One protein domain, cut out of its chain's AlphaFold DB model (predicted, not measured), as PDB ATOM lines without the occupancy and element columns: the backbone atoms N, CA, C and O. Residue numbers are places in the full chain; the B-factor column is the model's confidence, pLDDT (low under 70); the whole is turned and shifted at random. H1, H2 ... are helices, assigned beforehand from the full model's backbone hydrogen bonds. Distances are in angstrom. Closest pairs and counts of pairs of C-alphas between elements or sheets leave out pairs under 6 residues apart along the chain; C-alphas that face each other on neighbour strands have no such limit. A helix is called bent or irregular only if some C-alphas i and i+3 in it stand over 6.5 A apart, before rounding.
ATOM      1  N   GLU A   2     186.530 176.134 192.979       74.81
ATOM      2  CA  GLU A   2     187.396 177.214 193.445       74.81
ATOM      3  C   GLU A   2     188.172 176.762 194.685       74.81
ATOM      4  O   GLU A   2     187.608 176.204 195.629       74.81
ATOM      5  N   GLY A   3     189.491 176.954 194.651       73.56
ATOM      6  CA  GLY A   3     190.409 176.499 195.690       73.56
ATOM      7  C   GLY A   3     190.490 177.482 196.856       73.56
ATOM      8  O   GLY A   3     191.473 178.210 196.971       73.56
ATOM      9  N   HIS A   4     189.481 177.504 197.731       83.50
ATOM     10  CA  HIS A   4     189.518 178.282 198.976       83.50
ATOM     11  C   HIS A   4     189.932 177.438 200.187       83.50
ATOM     12  O   HIS A   4     189.234 176.514 200.616       83.50
ATOM     13  N   VAL A   5     191.071 177.818 200.775       85.00
ATOM     14  CA  VAL A   5     191.628 177.177 201.977       85.00
ATOM     15  C   VAL A   5     190.900 177.624 203.246       85.00
ATOM     16  O   VAL A   5     190.661 176.803 204.122       85.00
ATOM     17  N   ALA A   6     190.527 178.903 203.352       87.62
ATOM     18  CA  ALA A   6     189.768 179.407 204.496       87.62
ATOM     19  C   ALA A   6     188.309 178.925 204.454       87.62
ATOM     20  O   ALA A   6     187.754 178.729 203.371       87.62
ATOM     21  N   ASP A   7     187.696 178.749 205.625       87.06
ATOM     22  CA  ASP A   7     186.285 178.381 205.709       87.06
ATOM     23  C   ASP A   7     185.383 179.541 205.262       87.06
ATOM     24  O   ASP A   7     185.617 180.689 205.657       87.06
ATOM     25  N   PRO A   8     184.367 179.271 204.421       89.06
ATOM     26  CA  PRO A   8     183.420 180.293 204.009       89.06
ATOM     27  C   PRO A   8     182.491 180.668 205.176       89.06
ATOM     28  O   PRO A   8     182.253 179.839 206.061       89.06
ATOM     29  N   PRO A   9     181.909 181.881 205.168       86.62
ATOM     30  CA  PRO A   9     180.865 182.250 206.116       86.62
ATOM     31  C   PRO A   9     179.705 181.246 206.083       86.62
ATOM     32  O   PRO A   9     179.285 180.809 205.009       86.62
ATOM     33  N   VAL A  10     179.180 180.898 207.257       83.81
ATOM     34  CA  VAL A  10     177.981 180.062 207.398       83.81
ATOM     35  C   VAL A  10     176.811 180.983 207.753       83.81
ATOM     36  O   VAL A  10     176.945 181.744 208.710       83.81
ATOM     37  N   PRO A  11     175.698 180.966 206.998       81.44
ATOM     38  CA  PRO A  11     174.518 181.752 207.341       81.44
ATOM     39  C   PRO A  11     173.944 181.350 208.705       81.44
ATOM     40  O   PRO A  11     173.794 180.161 208.984       81.44
ATOM     41  N   ASP A  12     173.560 182.335 209.522       80.88
ATOM     42  CA  ASP A  12     173.003 182.102 210.866       80.88
ATOM     43  C   ASP A  12     171.680 181.315 210.842       80.88
ATOM     44  O   ASP A  12     171.314 180.668 211.821       80.88
ATOM     45  N   ASN A  13     170.955 181.366 209.723       83.06
ATOM     46  CA  ASN A  13     169.672 180.699 209.526       83.06
ATOM     47  C   ASN A  13     169.786 179.360 208.777       83.06
ATOM     48  O   ASN A  13     168.769 178.861 208.312       83.06
ATOM     49  N   GLN A  14     170.970 178.765 208.611       83.06
ATOM     50  CA  GLN A  14     171.085 177.469 207.932       83.06
ATOM     51  C   GLN A  14     170.584 176.327 208.834       83.06
ATOM     52  O   GLN A  14     171.008 176.199 209.983       83.06
ATOM     53  N   ALA A  15     169.689 175.481 208.315       82.19
ATOM     54  CA  ALA A  15     169.245 174.283 209.024       82.19
ATOM     55  C   ALA A  15     170.427 173.323 209.280       82.19
ATOM     56  O   ALA A  15     171.307 173.196 208.422       82.19
ATOM     57  N   PRO A  16     170.472 172.634 210.439       78.12
ATOM     58  CA  PRO A  16     171.507 171.645 210.709       78.12
ATOM     59  C   PRO A  16     171.375 170.454 209.752       78.12
ATOM     60  O   PRO A  16     170.269 170.025 209.431       78.12
ATOM     61  N   THR A  17     172.513 169.906 209.325       81.19
ATOM     62  CA  THR A  17     172.585 168.754 208.414       81.19
ATOM     63  C   THR A  17     173.629 167.758 208.892       81.19
ATOM     64  O   THR A  17     174.643 168.144 209.471       81.19
ATOM     65  N   VAL A  18     173.394 166.489 208.596       75.56
ATOM     66  CA  VAL A  18     174.110 165.323 209.116       75.56
ATOM     67  C   VAL A  18     175.113 164.774 208.093       75.56
ATOM     68  O   VAL A  18     176.124 164.189 208.470       75.56
ATOM     69  N   THR A  19     174.874 164.965 206.791       78.25
ATOM     70  CA  THR A  19     175.700 164.366 205.726       78.25
ATOM     71  C   THR A  19     176.412 165.409 204.865       78.25
ATOM     72  O   THR A  19     176.062 166.589 204.867       78.25
ATOM     73  N   ASN A  20     177.402 164.969 204.078       80.81
ATOM     74  CA  ASN A  20     178.049 165.766 203.026       80.81
ATOM     75  C   ASN A  20     178.764 167.049 203.511       80.81
ATOM     76  O   ASN A  20     178.835 168.023 202.764       80.81
ATOM     77  N   GLY A  21     179.329 167.062 204.725       83.44
ATOM     78  CA  GLY A  21     179.970 168.248 205.317       83.44
ATOM     79  C   GLY A  21     181.006 168.934 204.411       83.44
ATOM     80  O   GLY A  21     180.917 170.141 204.174       83.44
ATOM     81  N   ASP A  22     181.925 168.161 203.824       85.06
ATOM     82  CA  ASP A  22     182.948 168.679 202.902       85.06
ATOM     83  C   ASP A  22     182.347 169.259 201.614       85.06
ATOM     84  O   ASP A  22     182.769 170.316 201.137       85.06
ATOM     85  N   LEU A  23     181.323 168.600 201.059       88.56
ATOM     86  CA  LEU A  23     180.644 169.077 199.854       88.56
ATOM     87  C   LEU A  23     179.856 170.359 200.130       88.56
ATOM     88  O   LEU A  23     179.915 171.284 199.329       88.56
ATOM     89  N   ARG A  24     179.190 170.456 201.285       90.12
ATOM     90  CA  ARG A  24     178.480 171.666 201.727       90.12
ATOM     91  C   ARG A  24     179.443 172.827 201.958       90.12
ATOM     92  O   ARG A  24     179.143 173.963 201.599       90.12
ATOM     93  N   ARG A  25     180.634 172.562 202.508       90.56
ATOM     94  CA  ARG A  25     181.707 173.563 202.598       90.56
ATOM     95  C   ARG A  25     182.126 174.041 201.209       90.56
ATOM     96  O   ARG A  25     182.213 175.249 200.995       90.56
ATOM     97  N   GLN A  26     182.386 173.119 200.281       91.81
ATOM     98  CA  GLN A  26     182.801 173.474 198.925       91.81
ATOM     99  C   GLN A  26     181.704 174.222 198.157       91.81
ATOM    100  O   GLN A  26     182.007 175.159 197.425       91.81
ATOM    101  N   ASP A  27     180.439 173.857 198.340       92.19
ATOM    102  CA  ASP A  27     179.298 174.576 197.775       92.19
ATOM    103  C   ASP A  27     179.228 176.020 198.285       92.19
ATOM    104  O   ASP A  27     179.204 176.949 197.481       92.19
ATOM    105  N   ARG A  28     179.338 176.239 199.602       91.25
ATOM    106  CA  ARG A  28     179.414 177.598 200.171       91.25
ATOM    107  C   ARG A  28     180.555 178.420 199.572       91.25
ATOM    108  O   ARG A  28     180.372 179.603 199.310       91.25
ATOM    109  N   VAL A  29     181.717 177.805 199.333       92.62
ATOM    110  CA  VAL A  29     182.821 178.454 198.607       92.62
ATOM    111  C   VAL A  29     182.393 178.822 197.188       92.62
ATOM    112  O   VAL A  29     182.592 179.963 196.786       92.62
ATOM    113  N   ASN A  30     181.805 177.888 196.436       92.06
ATOM    114  CA  ASN A  30     181.400 178.117 195.048       92.06
ATOM    115  C   ASN A  30     180.387 179.271 194.933       92.06
ATOM    116  O   ASN A  30     180.513 180.099 194.034       92.06
ATOM    117  N   ARG A  31     179.446 179.387 195.879       91.62
ATOM    118  CA  ARG A  31     178.445 180.468 195.901       91.62
ATOM    119  C   ARG A  31     179.043 181.870 196.047       91.62
ATOM    120  O   ARG A  31     178.434 182.824 195.582       91.62
ATOM    121  N   LEU A  32     180.252 182.013 196.603       90.44
ATOM    122  CA  LEU A  32     180.965 183.303 196.635       90.44
ATOM    123  C   LEU A  32     181.335 183.818 195.232       90.44
ATOM    124  O   LEU A  32     181.615 185.003 195.075       90.44
ATOM    125  N   TYR A  33     181.344 182.930 194.236       89.94
ATOM    126  CA  TYR A  33     181.693 183.215 192.843       89.94
ATOM    127  C   TYR A  33     180.500 183.099 191.886       89.94
ATOM    128  O   TYR A  33     180.657 183.321 190.691       89.94
ATOM    129  N   MET A  34     179.320 182.735 192.393       92.06
ATOM    130  CA  MET A  34     178.067 182.672 191.635       92.06
ATOM    131  C   MET A  34     177.223 183.896 191.992       92.06
ATOM    132  O   MET A  34     176.170 183.792 192.618       92.06
ATOM    133  N   THR A  35     177.739 185.084 191.672       91.25
ATOM    134  CA  THR A  35     177.148 186.362 192.105       91.25
ATOM    135  C   THR A  35     176.006 186.832 191.209       91.25
ATOM    136  O   THR A  35     175.275 187.756 191.564       91.25
ATOM    137  N   SER A  36     175.829 186.191 190.053       94.62
ATOM    138  CA  SER A  36     174.751 186.459 189.105       94.62
ATOM    139  C   SER A  36     174.316 185.188 188.381       94.62
ATOM    140  O   SER A  36     175.108 184.258 188.235       94.62
ATOM    141  N   GLU A  37     173.087 185.178 187.855       95.12
ATOM    142  CA  GLU A  37     172.559 184.056 187.063       95.12
ATOM    143  C   GLU A  37     173.486 183.668 185.905       95.12
ATOM    144  O   GLU A  37     173.708 182.489 185.668       95.12
ATOM    145  N   ALA A  38     174.127 184.638 185.247       95.38
ATOM    146  CA  ALA A  38     175.070 184.372 184.158       95.38
ATOM    147  C   ALA A  38     176.295 183.531 184.583       95.38
ATOM    148  O   ALA A  38     176.933 182.891 183.747       95.38
ATOM    149  N   GLU A  39     176.647 183.529 185.870       94.75
ATOM    150  CA  GLU A  39     177.743 182.724 186.423       94.75
ATOM    151  C   GLU A  39     177.277 181.341 186.894       94.75
ATOM    152  O   GLU A  39     178.111 180.461 187.132       94.75
ATOM    153  N   HIS A  40     175.961 181.128 186.996       95.19
ATOM    154  CA  HIS A  40     175.378 179.880 187.466       95.19
ATOM    155  C   HIS A  40     175.715 178.724 186.510       95.19
ATOM    156  O   HIS A  40     175.572 178.877 185.293       95.19
ATOM    157  N   PRO A  41     176.142 177.545 187.009       95.19
ATOM    158  CA  PRO A  41     176.540 176.427 186.154       95.19
ATOM    159  C   PRO A  41     175.477 176.020 185.127       95.19
ATOM    160  O   PRO A  41     175.807 175.842 183.958       95.19
ATOM    161  N   GLN A  42     174.209 175.935 185.539       95.75
ATOM    162  CA  GLN A  42     173.084 175.649 184.645       95.75
ATOM    163  C   GLN A  42     172.994 176.670 183.505       95.75
ATOM    164  O   GLN A  42     173.015 176.273 182.340       95.75
ATOM    165  N   THR A  43     173.006 177.969 183.811       96.62
ATOM    166  CA  THR A  43     172.890 179.031 182.803       96.62
ATOM    167  C   THR A  43     174.044 178.971 181.812       96.62
ATOM    168  O   THR A  43     173.823 179.039 180.606       96.62
ATOM    169  N   ARG A  44     175.269 178.735 182.295       96.94
ATOM    170  CA  ARG A  44     176.457 178.581 181.442       96.94
ATOM    171  C   ARG A  44     176.381 177.354 180.535       96.94
ATOM    172  O   ARG A  44     176.840 177.415 179.394       96.94
ATOM    173  N   THR A  45     175.806 176.253 181.014       98.06
ATOM    174  CA  THR A  45     175.570 175.063 180.187       98.06
ATOM    175  C   THR A  45     174.550 175.349 179.085       98.06
ATOM    176  O   THR A  45     174.799 175.016 177.925       98.06
ATOM    177  N   PHE A  46     173.450 176.038 179.401       98.31
ATOM    178  CA  PHE A  46     172.485 176.484 178.392       98.31
ATOM    179  C   PHE A  46     173.097 177.485 177.405       98.31
ATOM    180  O   PHE A  46     172.861 177.373 176.206       98.31
ATOM    181  N   ASP A  47     173.937 178.416 177.862       98.44
ATOM    182  CA  ASP A  47     174.652 179.361 176.996       98.44
ATOM    183  C   ASP A  47     175.552 178.641 175.989       98.44
ATOM    184  O   ASP A  47     175.576 179.005 174.810       98.44
ATOM    185  N   ALA A  48     176.262 177.600 176.437       98.50
ATOM    186  CA  ALA A  48     177.089 176.763 175.577       98.50
ATOM    187  C   ALA A  48     176.246 175.985 174.552       98.50
ATOM    188  O   ALA A  48     176.594 175.959 173.371       98.50
ATOM    189  N   GLY A  49     175.110 175.417 174.970       98.44
ATOM    190  CA  GLY A  49     174.170 174.743 174.069       98.44
ATOM    191  C   GLY A  49     173.556 175.690 173.034       98.44
ATOM    192  O   GLY A  49     173.553 175.403 171.842       98.44
ATOM    193  N   LEU A  50     173.125 176.878 173.454       98.62
ATOM    194  CA  LEU A  50     172.607 177.918 172.564       98.62
ATOM    195  C   LEU A  50     173.678 178.443 171.602       98.62
ATOM    196  O   LEU A  50     173.379 178.780 170.457       98.62
ATOM    197  N   HIS A  51     174.934 178.528 172.046       98.69
ATOM    198  CA  HIS A  51     176.047 178.851 171.160       98.69
ATOM    199  C   HIS A  51     176.260 177.759 170.106       98.69
ATOM    200  O   HIS A  51     176.458 178.094 168.938       98.69
ATOM    201  N   PHE A  52     176.167 176.483 170.491       98.62
ATOM    202  CA  PHE A  52     176.207 175.369 169.547       98.62
ATOM    203  C   PHE A  52     175.076 175.470 168.518       98.62
ATOM    204  O   PHE A  52     175.365 175.421 167.326       98.62
ATOM    205  N   ILE A  53     173.829 175.684 168.960       98.25
ATOM    206  CA  ILE A  53     172.664 175.835 168.070       98.25
ATOM    207  C   ILE A  53     172.911 176.951 167.053       98.25
ATOM    208  O   ILE A  53     172.898 176.693 165.858       98.25
ATOM    209  N   ARG A  54     173.243 178.168 167.504       97.94
ATOM    210  CA  ARG A  54     173.495 179.304 166.597       97.94
ATOM    211  C   ARG A  54     174.638 179.060 165.614       97.94
ATOM    212  O   ARG A  54     174.620 179.595 164.514       97.94
ATOM    213  N   THR A  55     175.656 178.309 166.026       98.12
ATOM    214  CA  THR A  55     176.821 178.014 165.178       98.12
ATOM    215  C   THR A  55     176.488 176.998 164.088       98.12
ATOM    216  O   THR A  55     177.079 177.060 163.017       98.12
ATOM    217  N   ASN A  56     175.554 176.083 164.355       97.62
ATOM    218  CA  ASN A  56     175.229 174.951 163.484       97.62
ATOM    219  C   ASN A  56     173.784 175.009 162.957       97.62
ATOM    220  O   ASN A  56     173.263 173.992 162.517       97.62
ATOM    221  N   ALA A  57     173.128 176.172 163.016       95.00
ATOM    222  CA  ALA A  57     171.720 176.323 162.642       95.00
ATOM    223  C   ALA A  57     171.453 175.990 161.163       95.00
ATOM    224  O   ALA A  57     170.358 175.555 160.830       95.00
ATOM    225  N   ASP A  58     172.459 176.170 160.300       95.06
ATOM    226  CA  ASP A  58     172.392 175.878 158.863       95.06
ATOM    227  C   ASP A  58     173.019 174.511 158.495       95.06
ATOM    228  O   ASP A  58     173.238 174.232 157.315       95.06
ATOM    229  N   GLU A  59     173.364 173.677 159.482       96.56
ATOM    230  CA  GLU A  59     174.036 172.385 159.287       96.56
ATOM    231  C   GLU A  59     173.148 171.208 159.723       96.56
ATOM    232  O   GLU A  59     172.389 171.293 160.688       96.56
ATOM    233  N   ASP A  60     173.310 170.064 159.053       94.62
ATOM    234  CA  ASP A  60     172.545 168.838 159.311       94.62
ATOM    235  C   ASP A  60     173.301 167.830 160.200       94.62
ATOM    236  O   ASP A  60     174.523 167.869 160.349       94.62
ATOM    237  N   ASN A  61     172.578 166.815 160.688       94.00
ATOM    238  CA  ASN A  61     173.131 165.610 161.333       94.00
ATOM    239  C   ASN A  61     173.941 165.860 162.617       94.00
ATOM    240  O   ASN A  61     174.907 165.144 162.903       94.00
ATOM    241  N   TRP A  62     173.538 166.842 163.417       96.44
ATOM    242  CA  TRP A  62     174.085 167.045 164.755       96.44
ATOM    243  C   TRP A  62     173.191 166.435 165.839       96.44
ATOM    244  O   TRP A  62     171.989 166.245 165.674       96.44
ATOM    245  N   PHE A  63     173.807 166.144 166.982       97.31
ATOM    246  CA  PHE A  63     173.133 165.776 168.222       97.31
ATOM    247  C   PHE A  63     173.655 166.687 169.331       97.31
ATOM    248  O   PHE A  63     174.868 166.789 169.529       97.31
ATOM    249  N   LEU A  64     172.741 167.341 170.045       98.12
ATOM    250  CA  LEU A  64     173.056 168.202 171.177       98.12
ATOM    251  C   LEU A  64     172.310 167.708 172.414       98.12
ATOM    252  O   LEU A  64     171.084 167.650 172.427       98.12
ATOM    253  N   GLN A  65     173.066 167.421 173.469       97.75
ATOM    254  CA  GLN A  65     172.544 167.158 174.803       97.75
ATOM    255  C   GLN A  65     172.933 168.325 175.710       97.75
ATOM    256  O   GLN A  65     174.117 168.565 175.949       97.75
ATOM    257  N   ILE A  66     171.932 169.061 176.192       97.75
ATOM    258  CA  ILE A  66     172.100 170.097 177.216       97.75
ATOM    259  C   ILE A  66     171.702 169.462 178.546       97.75
ATOM    260  O   ILE A  66     170.521 169.358 178.858       97.75
ATOM    261  N   GLU A  67     172.691 168.991 179.300       95.44
ATOM    262  CA  GLU A  67     172.478 168.323 180.584       95.44
ATOM    263  C   GLU A  67     172.951 169.214 181.724       95.44
ATOM    264  O   GLU A  67     174.117 169.615 181.785       95.44
ATOM    265  N   THR A  68     172.036 169.539 182.628       93.50
ATOM    266  CA  THR A  68     172.307 170.409 183.767       93.50
ATOM    267  C   THR A  68     172.094 169.654 185.058       93.50
ATOM    268  O   THR A  68     171.241 168.781 185.137       93.50
ATOM    269  N   PHE A  69     172.881 170.001 186.072       91.62
ATOM    270  CA  PHE A  69     172.747 169.381 187.384       91.62
ATOM    271  C   PHE A  69     171.449 169.820 188.079       91.62
ATOM    272  O   PHE A  69     170.790 169.015 188.722       91.62
ATOM    273  N   ASP A  70     171.035 171.075 187.904       94.00
ATOM    274  CA  ASP A  70     169.766 171.580 188.434       94.00
ATOM    275  C   ASP A  70     168.566 170.830 187.811       94.00
ATOM    276  O   ASP A  70     168.596 170.541 186.611       94.00
ATOM    277  N   PRO A  71     167.491 170.547 188.579       94.38
ATOM    278  CA  PRO A  71     167.174 171.090 189.902       94.38
ATOM    279  C   PRO A  71     167.686 170.237 191.081       94.38
ATOM    280  O   PRO A  71     167.069 170.230 192.147       94.38
ATOM    281  N   HIS A  72     168.778 169.483 190.908       94.56
ATOM    282  CA  HIS A  72     169.436 168.789 192.017       94.56
ATOM    283  C   HIS A  72     169.789 169.764 193.148       94.56
ATOM    284  O   HIS A  72     170.087 170.935 192.929       94.56
ATOM    285  N   GLU A  73     169.777 169.267 194.381       93.31
ATOM    286  CA  GLU A  73     170.197 170.036 195.542       93.31
ATOM    287  C   GLU A  73     171.694 170.430 195.476       93.31
ATOM    288  O   GLU A  73     172.516 169.649 194.984       93.31
ATOM    289  N   PRO A  74     172.098 171.601 195.998       93.88
ATOM    290  CA  PRO A  74     171.290 172.577 196.730       93.88
ATOM    291  C   PRO A  74     170.329 173.391 195.852       93.88
ATOM    292  O   PRO A  74     170.682 173.824 194.761       93.88
ATOM    293  N   PHE A  75     169.147 173.704 196.387       95.12
ATOM    294  CA  PHE A  75     168.093 174.503 195.747       95.12
ATOM    295  C   PHE A  75     168.403 176.014 195.735       95.12
ATOM    296  O   PHE A  75     167.575 176.856 196.092       95.12
ATOM    297  N   PHE A  76     169.640 176.361 195.378       94.12
ATOM    298  CA  PHE A  76     170.143 177.725 195.352       94.12
ATOM    299  C   PHE A  76     169.645 178.482 194.117       94.12
ATOM    300  O   PHE A  76     169.787 178.019 192.990       94.12
ATOM    301  N   THR A  77     169.108 179.681 194.339       94.44
ATOM    302  CA  THR A  77     168.621 180.595 193.297       94.44
ATOM    303  C   THR A  77     168.821 182.052 193.697       94.44
ATOM    304  O   THR A  77     169.096 182.365 194.856       94.44
ATOM    305  N   TYR A  78     168.643 182.948 192.726       94.44
ATOM    306  CA  TYR A  78     168.723 184.398 192.894       94.44
ATOM    307  C   TYR A  78     167.391 184.998 193.369       94.44
ATOM    308  O   TYR A  78     166.322 184.404 193.191       94.44
ATOM    309  N   ASP A  79     167.446 186.205 193.938       92.62
ATOM    310  CA  ASP A  79     166.292 186.896 194.536       92.62
ATOM    311  C   ASP A  79     165.089 187.015 193.592       92.62
ATOM    312  O   ASP A  79     163.940 186.911 194.028       92.62
ATOM    313  N   ASP A  80     165.343 187.179 192.292       93.75
ATOM    314  CA  ASP A  80     164.296 187.306 191.282       93.75
ATOM    315  C   ASP A  80     163.421 186.057 191.143       93.75
ATOM    316  O   ASP A  80     162.227 186.198 190.877       93.75
ATOM    317  N   TYR A  81     163.973 184.867 191.391       96.00
ATOM    318  CA  TYR A  81     163.220 183.611 191.414       96.00
ATOM    319  C   TYR A  81     162.633 183.342 192.798       96.00
ATOM    320  O   TYR A  81     161.472 182.953 192.917       96.00
ATOM    321  N   ARG A  82     163.401 183.610 193.862       92.19
ATOM    322  CA  ARG A  82     162.968 183.381 195.251       92.19
ATOM    323  C   ARG A  82     161.701 184.164 195.593       92.19
ATOM    324  O   ARG A  82     160.793 183.612 196.207       92.19
ATOM    325  N   LYS A  83     161.600 185.423 195.150       94.00
ATOM    326  CA  LYS A  83     160.436 186.289 195.414       94.00
ATOM    327  C   LYS A  83     159.132 185.808 194.762       94.00
ATOM    328  O   LYS A  83     158.062 186.242 195.175       94.00
ATOM    329  N   LEU A  84     159.196 184.936 193.746       95.38
ATOM    330  CA  LEU A  84     158.005 184.344 193.117       95.38
ATOM    331  C   LEU A  84     157.312 183.334 194.040       95.38
ATOM    332  O   LEU A  84     156.116 183.089 193.904       95.38
ATOM    333  N   TYR A  85     158.069 182.787 194.992       93.88
ATOM    334  CA  TYR A  85     157.644 181.784 195.961       93.88
ATOM    335  C   TYR A  85     157.791 182.312 197.389       93.88
ATOM    336  O   TYR A  85     158.104 181.555 198.307       93.88
ATOM    337  N   ASP A  86     157.625 183.628 197.566       80.12
ATOM    338  CA  ASP A  86     157.817 184.271 198.859       80.12
ATOM    339  C   ASP A  86     156.870 183.677 199.905       80.12
ATOM    340  O   ASP A  86     155.655 183.567 199.713       80.12
ATOM    341  N   THR A  87     157.456 183.288 201.029       72.94
ATOM    342  CA  THR A  87     156.742 182.778 202.190       72.94
ATOM    343  C   THR A  87     157.111 183.665 203.365       72.94
ATOM    344  O   THR A  87     158.267 184.046 203.516       72.94
ATOM    345  N   ALA A  88     156.153 183.974 204.243       81.50
ATOM    346  CA  ALA A  88     156.401 184.737 205.475       81.50
ATOM    347  C   ALA A  88     157.199 183.932 206.533       81.50
ATOM    348  O   ALA A  88     156.977 184.086 207.729       81.50
ATOM    349  N   TYR A  89     158.075 183.031 206.085       86.06
ATOM    350  CA  TYR A  89     158.847 182.097 206.887       86.06
ATOM    351  C   TYR A  89     160.150 182.746 207.357       86.06
ATOM    352  O   TYR A  89     160.962 183.182 206.542       86.06
ATOM    353  N   ASP A  90     160.358 182.774 208.669       86.19
ATOM    354  CA  ASP A  90     161.537 183.329 209.344       86.19
ATOM    355  C   ASP A  90     162.401 182.251 210.032       86.19
ATOM    356  O   ASP A  90     163.355 182.570 210.744       86.19
ATOM    357  N   GLY A  91     162.080 180.973 209.807       86.94
ATOM    358  CA  GLY A  91     162.811 179.830 210.344       86.94
ATOM    359  C   GLY A  91     164.078 179.465 209.555       86.94
ATOM    360  O   GLY A  91     164.486 180.171 208.627       86.94
ATOM    361  N   PRO A  92     164.719 178.333 209.898       87.00
ATOM    362  CA  PRO A  92     165.947 177.905 209.242       87.00
ATOM    363  C   PRO A  92     165.719 177.489 207.780       87.00
ATOM    364  O   PRO A  92     164.736 176.817 207.461       87.00
ATOM    365  N   GLU A  93     166.637 177.859 206.889       87.62
ATOM    366  CA  GLU A  93     166.632 177.453 205.485       87.62
ATOM    367  C   GLU A  93     167.304 176.094 205.296       87.62
ATOM    368  O   GLU A  93     168.450 175.875 205.697       87.62
ATOM    369  N   LEU A  94     166.578 175.194 204.635       91.69
ATOM    370  CA  LEU A  94     167.040 173.878 204.218       91.69
ATOM    371  C   LEU A  94     166.927 173.795 202.692       91.69
ATOM    372  O   LEU A  94     165.902 173.381 202.153       91.69
ATOM    373  N   ASP A  95     167.966 174.246 201.995       92.62
ATOM    374  CA  ASP A  95     168.074 174.186 200.532       92.62
ATOM    375  C   ASP A  95     168.734 172.889 200.044       92.62
ATOM    376  O   ASP A  95     168.652 172.547 198.871       92.62
ATOM    377  N   TRP A  96     169.379 172.153 200.943       93.69
ATOM    378  CA  TRP A  96     170.043 170.895 200.645       93.69
ATOM    379  C   TRP A  96     169.691 169.857 201.713       93.69
ATOM    380  O   TRP A  96     170.498 169.613 202.617       93.69
ATOM    381  N   PRO A  97     168.492 169.252 201.633       92.31
ATOM    382  CA  PRO A  97     168.070 168.226 202.579       92.31
ATOM    383  C   PRO A  97     168.977 166.990 202.521       92.31
ATOM    384  O   PRO A  97     169.478 166.616 201.459       92.31
ATOM    385  N   ASP A  98     169.214 166.364 203.677       89.00
ATOM    386  CA  ASP A  98     169.876 165.056 203.746       89.00
ATOM    387  C   ASP A  98     168.948 163.950 203.221       89.00
ATOM    388  O   ASP A  98     167.726 164.091 203.223       89.00
ATOM    389  N   TYR A  99     169.514 162.819 202.796       88.38
ATOM    390  CA  TYR A  99     168.731 161.691 202.272       88.38
ATOM    391  C   TYR A  99     168.234 160.821 203.423       88.38
ATOM    392  O   TYR A  99     168.749 159.734 203.689       88.38
ATOM    393  N   VAL A 100     167.265 161.358 204.156       87.62
ATOM    394  CA  VAL A 100     166.758 160.801 205.408       87.62
ATOM    395  C   VAL A 100     165.250 160.967 205.503       87.62
ATOM    396  O   VAL A 100     164.603 161.633 204.691       87.62
ATOM    397  N   ARG A 101     164.681 160.372 206.548       87.25
ATOM    398  CA  ARG A 101     163.302 160.651 206.935       87.25
ATOM    399  C   ARG A 101     163.146 162.085 207.427       87.25
ATOM    400  O   ARG A 101     163.969 162.550 208.212       87.25
ATOM    401  N   VAL A 102     162.052 162.730 207.036       89.62
ATOM    402  CA  VAL A 102     161.707 164.104 207.428       89.62
ATOM    403  C   VAL A 102     161.587 164.199 208.949       89.62
ATOM    404  O   VAL A 102     160.808 163.479 209.573       89.62
ATOM    405  N   ARG A 103     162.333 165.105 209.576       86.81
ATOM    406  CA  ARG A 103     162.216 165.387 211.024       86.81
ATOM    407  C   ARG A 103     161.792 166.821 211.299       86.81
ATOM    408  O   ARG A 103     161.405 167.141 212.423       86.81
ATOM    409  N   GLU A 104     161.850 167.650 210.272       88.44
ATOM    410  CA  GLU A 104     161.579 169.069 210.307       88.44
ATOM    411  C   GLU A 104     160.080 169.351 210.519       88.44
ATOM    412  O   GLU A 104     159.220 168.541 210.151       88.44
ATOM    413  N   PRO A 105     159.731 170.506 211.110       89.06
ATOM    414  CA  PRO A 105     158.360 170.998 211.114       89.06
ATOM    415  C   PRO A 105     157.829 171.217 209.692       89.06
ATOM    416  O   PRO A 105     158.585 171.537 208.775       89.06
ATOM    417  N   GLN A 106     156.506 171.132 209.527       90.50
ATOM    418  CA  GLN A 106     155.850 171.302 208.225       90.50
ATOM    419  C   GLN A 106     156.195 172.643 207.552       90.50
ATOM    420  O   GLN A 106     156.380 172.687 206.343       90.50
ATOM    421  N   GLU A 107     156.347 173.719 208.325       91.94
ATOM    422  CA  GLU A 107     156.706 175.043 207.796       91.94
ATOM    423  C   GLU A 107     158.088 175.049 207.120       91.94
ATOM    424  O   GLU A 107     158.261 175.659 206.067       91.94
ATOM    425  N   THR A 108     159.061 174.315 207.675       92.00
ATOM    426  CA  THR A 108     160.386 174.135 207.063       92.00
ATOM    427  C   THR A 108     160.294 173.277 205.802       92.00
ATOM    428  O   THR A 108     160.913 173.615 204.797       92.00
ATOM    429  N   VAL A 109     159.474 172.216 205.812       93.25
ATOM    430  CA  VAL A 109     159.217 171.378 204.623       93.25
ATOM    431  C   VAL A 109     158.641 172.222 203.479       93.25
ATOM    432  O   VAL A 109     159.124 172.168 202.346       93.25
ATOM    433  N   ASP A 110     157.637 173.045 203.777       94.12
ATOM    434  CA  ASP A 110     156.983 173.916 202.799       94.12
ATOM    435  C   ASP A 110     157.933 175.015 202.294       94.12
ATOM    436  O   ASP A 110     157.927 175.357 201.104       94.12
ATOM    437  N   ARG A 111     158.827 175.517 203.161       94.12
ATOM    438  CA  ARG A 111     159.911 176.411 202.741       94.12
ATOM    439  C   ARG A 111     160.867 175.723 201.767       94.12
ATOM    440  O   ARG A 111     161.150 176.295 200.718       94.12
ATOM    441  N   THR A 112     161.335 174.511 202.060       95.19
ATOM    442  CA  THR A 112     162.227 173.746 201.167       95.19
ATOM    443  C   THR A 112     161.585 173.492 199.803       95.19
ATOM    444  O   THR A 112     162.230 173.691 198.773       95.19
ATOM    445  N   ARG A 113     160.291 173.151 199.763       95.75
ATOM    446  CA  ARG A 113     159.521 173.018 198.511       95.75
ATOM    447  C   ARG A 113     159.453 174.318 197.710       95.75
ATOM    448  O   ARG A 113     159.513 174.288 196.480       95.75
ATOM    449  N   SER A 114     159.348 175.455 198.394       95.88
ATOM    450  CA  SER A 114     159.353 176.778 197.759       95.88
ATOM    451  C   SER A 114     160.714 177.088 197.123       95.88
ATOM    452  O   SER A 114     160.764 177.584 196.000       95.88
ATOM    453  N   LEU A 115     161.817 176.716 197.785       95.75
ATOM    454  CA  LEU A 115     163.172 176.834 197.231       95.75
ATOM    455  C   LEU A 115     163.370 175.941 195.996       95.75
ATOM    456  O   LEU A 115     163.868 176.413 194.976       95.75
ATOM    457  N   TYR A 116     162.917 174.684 196.056       96.94
ATOM    458  CA  TYR A 116     162.927 173.780 194.900       96.94
ATOM    459  C   TYR A 116     162.123 174.350 193.723       96.94
ATOM    460  O   TYR A 116     162.587 174.345 192.586       96.94
ATOM    461  N   SER A 117     160.934 174.898 193.998       97.38
ATOM    462  CA  SER A 117     160.072 175.497 192.971       97.38
ATOM    463  C   SER A 117     160.725 176.720 192.318       97.38
ATOM    464  O   SER A 117     160.664 176.859 191.098       97.38
ATOM    465  N   ALA A 118     161.413 177.556 193.101       97.25
ATOM    466  CA  ALA A 118     162.193 178.674 192.577       97.25
ATOM    467  C   ALA A 118     163.307 178.200 191.630       97.25
ATOM    468  O   ALA A 118     163.479 178.776 190.553       97.25
ATOM    469  N   LEU A 119     164.028 177.131 191.991       97.12
ATOM    470  CA  LEU A 119     165.055 176.545 191.122       97.12
ATOM    471  C   LEU A 119     164.451 175.975 189.840       97.12
ATOM    472  O   LEU A 119     164.981 176.196 188.752       97.12
ATOM    473  N   LEU A 120     163.297 175.320 189.947       97.00
ATOM    474  CA  LEU A 120     162.586 174.804 188.788       97.00
ATOM    475  C   LEU A 120     162.138 175.925 187.834       97.00
ATOM    476  O   LEU A 120     162.245 175.751 186.624       97.00
ATOM    477  N   THR A 121     161.709 177.091 188.334       97.88
ATOM    478  CA  THR A 121     161.416 178.261 187.478       97.88
ATOM    479  C   THR A 121     162.648 178.781 186.750       97.88
ATOM    480  O   THR A 121     162.548 179.174 185.592       97.88
ATOM    481  N   MET A 122     163.818 178.771 187.390       97.50
ATOM    482  CA  MET A 122     165.067 179.132 186.715       97.50
ATOM    483  C   MET A 122     165.420 178.114 185.614       97.50
ATOM    484  O   MET A 122     165.872 178.494 184.531       97.50
ATOM    485  N   CYS A 123     165.151 176.824 185.841       96.88
ATOM    486  CA  CYS A 123     165.233 175.793 184.802       96.88
ATOM    487  C   CYS A 123     164.276 176.037 183.635       96.88
ATOM    488  O   CYS A 123     164.703 175.985 182.480       96.88
ATOM    489  N   ASP A 124     163.024 176.365 183.930       97.62
ATOM    490  CA  ASP A 124     162.011 176.690 182.929       97.62
ATOM    491  C   ASP A 124     162.388 177.931 182.100       97.62
ATOM    492  O   ASP A 124     162.312 177.906 180.872       97.62
ATOM    493  N   HIS A 125     162.917 178.979 182.743       98.00
ATOM    494  CA  HIS A 125     163.432 180.165 182.053       98.00
ATOM    495  C   HIS A 125     164.534 179.804 181.043       98.00
ATOM    496  O   HIS A 125     164.481 180.228 179.884       98.00
ATOM    497  N   SER A 126     165.505 178.975 181.441       97.88
ATOM    498  CA  SER A 126     166.571 178.514 180.543       97.88
ATOM    499  C   SER A 126     166.054 177.644 179.392       97.88
ATOM    500  O   SER A 126     166.503 177.818 178.256       97.88
ATOM    501  N   LEU A 127     165.073 176.769 179.639       97.88
ATOM    502  CA  LEU A 127     164.393 176.014 178.581       97.88
ATOM    503  C   LEU A 127     163.700 176.955 177.588       97.88
ATOM    504  O   LEU A 127     163.864 176.790 176.380       97.88
ATOM    505  N   GLY A 128     163.006 177.989 178.072       98.56
ATOM    506  CA  GLY A 128     162.360 178.998 177.230       98.56
ATOM    507  C   GLY A 128     163.319 179.672 176.244       98.56
ATOM    508  O   GLY A 128     162.942 179.955 175.108       98.56
ATOM    509  N   ARG A 129     164.592 179.850 176.621       98.56
ATOM    510  CA  ARG A 129     165.636 180.379 175.725       98.56
ATOM    511  C   ARG A 129     165.974 179.418 174.582       98.56
ATOM    512  O   ARG A 129     166.250 179.877 173.477       98.56
ATOM    513  N   VAL A 130     165.952 178.106 174.828       98.44
ATOM    514  CA  VAL A 130     166.132 177.077 173.783       98.44
ATOM    515  C   VAL A 130     164.946 177.076 172.830       98.44
ATOM    516  O   VAL A 130     165.148 177.090 171.620       98.44
ATOM    517  N   LEU A 131     163.722 177.137 173.361       98.56
ATOM    518  CA  LEU A 131     162.511 177.205 172.538       98.56
ATOM    519  C   LEU A 131     162.513 178.451 171.639       98.56
ATOM    520  O   LEU A 131     162.245 178.346 170.446       98.56
ATOM    521  N   ALA A 132     162.919 179.605 172.177       98.75
ATOM    522  CA  ALA A 132     163.067 180.833 171.399       98.75
ATOM    523  C   ALA A 132     164.122 180.712 170.283       98.75
ATOM    524  O   ALA A 132     163.924 181.247 169.195       98.75
ATOM    525  N   ALA A 133     165.226 179.992 170.516       98.31
ATOM    526  CA  ALA A 133     166.221 179.730 169.474       98.31
ATOM    527  C   ALA A 133     165.674 178.799 168.377       98.31
ATOM    528  O   ALA A 133     165.955 179.010 167.199       98.31
ATOM    529  N   MET A 134     164.854 177.806 168.743       97.94
ATOM    530  CA  MET A 134     164.171 176.960 167.761       97.94
ATOM    531  C   MET A 134     163.197 177.762 166.888       97.94
ATOM    532  O   MET A 134     163.135 177.521 165.682       97.94
ATOM    533  N   ASP A 135     162.487 178.737 167.469       98.31
ATOM    534  CA  ASP A 135     161.640 179.678 166.723       98.31
ATOM    535  C   ASP A 135     162.463 180.568 165.777       98.31
ATOM    536  O   ASP A 135     162.115 180.716 164.606       98.31
ATOM    537  N   GLU A 136     163.563 181.149 166.271       98.12
ATOM    538  CA  GLU A 136     164.443 182.050 165.509       98.12
ATOM    539  C   GLU A 136     165.031 181.374 164.264       98.12
ATOM    540  O   GLU A 136     165.106 181.989 163.198       98.12
ATOM    541  N   HIS A 137     165.416 180.103 164.393       97.06
ATOM    542  CA  HIS A 137     166.106 179.343 163.352       97.06
ATOM    543  C   HIS A 137     165.199 178.363 162.589       97.06
ATOM    544  O   HIS A 137     165.702 177.542 161.832       97.06
ATOM    545  N   ALA A 138     163.872 178.441 162.763       97.00
ATOM    546  CA  ALA A 138     162.891 177.565 162.105       97.00
ATOM    547  C   ALA A 138     163.132 176.049 162.312       97.00
ATOM    548  O   ALA A 138     162.730 175.222 161.496       97.00
ATOM    549  N   MET A 139     163.727 175.671 163.445       97.25
ATOM    550  CA  MET A 139     164.165 174.296 163.734       97.25
ATOM    551  C   MET A 139     163.003 173.318 163.955       97.25
ATOM    552  O   MET A 139     163.177 172.104 163.920       97.25
ATOM    553  N   TRP A 140     161.785 173.813 164.183       97.25
ATOM    554  CA  TRP A 140     160.609 172.958 164.372       97.25
ATOM    555  C   TRP A 140     160.297 172.067 163.163       97.25
ATOM    556  O   TRP A 140     159.586 171.072 163.314       97.25
ATOM    557  N   ASP A 141     160.799 172.401 161.975       96.12
ATOM    558  CA  ASP A 141     160.511 171.657 160.752       96.12
ATOM    559  C   ASP A 141     161.305 170.351 160.607       96.12
ATOM    560  O   ASP A 141     160.800 169.420 159.974       96.12
ATOM    561  N   ASP A 142     162.486 170.253 161.215       96.06
ATOM    562  CA  ASP A 142     163.432 169.149 161.000       96.06
ATOM    563  C   ASP A 142     164.271 168.764 162.232       96.06
ATOM    564  O   ASP A 142     165.122 167.875 162.150       96.06
TER     565      ASP A 142
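AT A GLANCE: This is residues 2 to 142 of the 468 residues of the protein "Sulfatase domain-containing protein" of Streptomyces diastaticus subsp. diastaticus (UniProt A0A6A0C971). One long helix, H4, runs along most of the length of the domain; H2 lies side by side with its later half, while the short H3 crosses its earlier half. H1 stands away from H4 near the end where H4 begins, and loop residues 74 to 76 and 93 to 96 lie in the space between the two; after H2 the chain turns, and residues 61 to 69 fold back along it. The printed part has 141 residues with four named helices, in the order H1, H2, H3, H4, and no named strand. The class is all helix, though the helices hold 64 of the 141 residues, under half. The whole is loose, with a radius of gyration of the C-alphas of 18.2 A, and spans 52 by 36 by 26 A.

IN THESE COORDINATES: Residues 2 to 20 hold no named element. H1 is residues 21 to 31, 15.5 A from first to last C-alpha, and begins with C-alpha 21 at (179.970, 168.248, 205.317). H2 is residues 41 to 55, 21.0 A long, and begins with C-alpha 41 at (176.540, 176.427, 186.154). H3 is residues 79 to 85, 10.1 A long. H4 is residues 106 to 136, 44.9 A long, and ends with C-alpha 136 at (164.443, 182.050, 165.509). No helix is bent or irregular.

HOW THE PARTS SIT: H1 touches no helix; it is apart from H2, H3 and H4. H2 touches H4, and the closest C-alphas are those of Phe 46 and Ser 126, 6.6 A apart. The two run the same way at a shallow tilt of 11 degrees, and H4 touches H2 with residues 123 to 133 alone. H2 and H3 are apart. H3 touches H4, and the closest C-alphas are those of Tyr 81 and Ala 118, 5.2 A apart. They run opposite ways at a steep tilt of 63 degrees, and H4 touches H3 with residues 114 to 122 alone. In H1, H2 and H4 every O i to N i+4 pair is within hydrogen-bond range; in H3 1 of 3 is, beside 3 of 4 O i to N i+3 pairs.

THE WHOLE: The two C-alphas farthest apart are those of Asp 58 and Pro 105, at 54.3 A. The printed part has no cut. The link from H1 to H2 is short, with 9 residues; the links from H2 to H3, with 23 residues, and from H3 to H4, with 20 residues, are long. The mean pLDDT of the printed part is 92.3, and no printed residue is under 70.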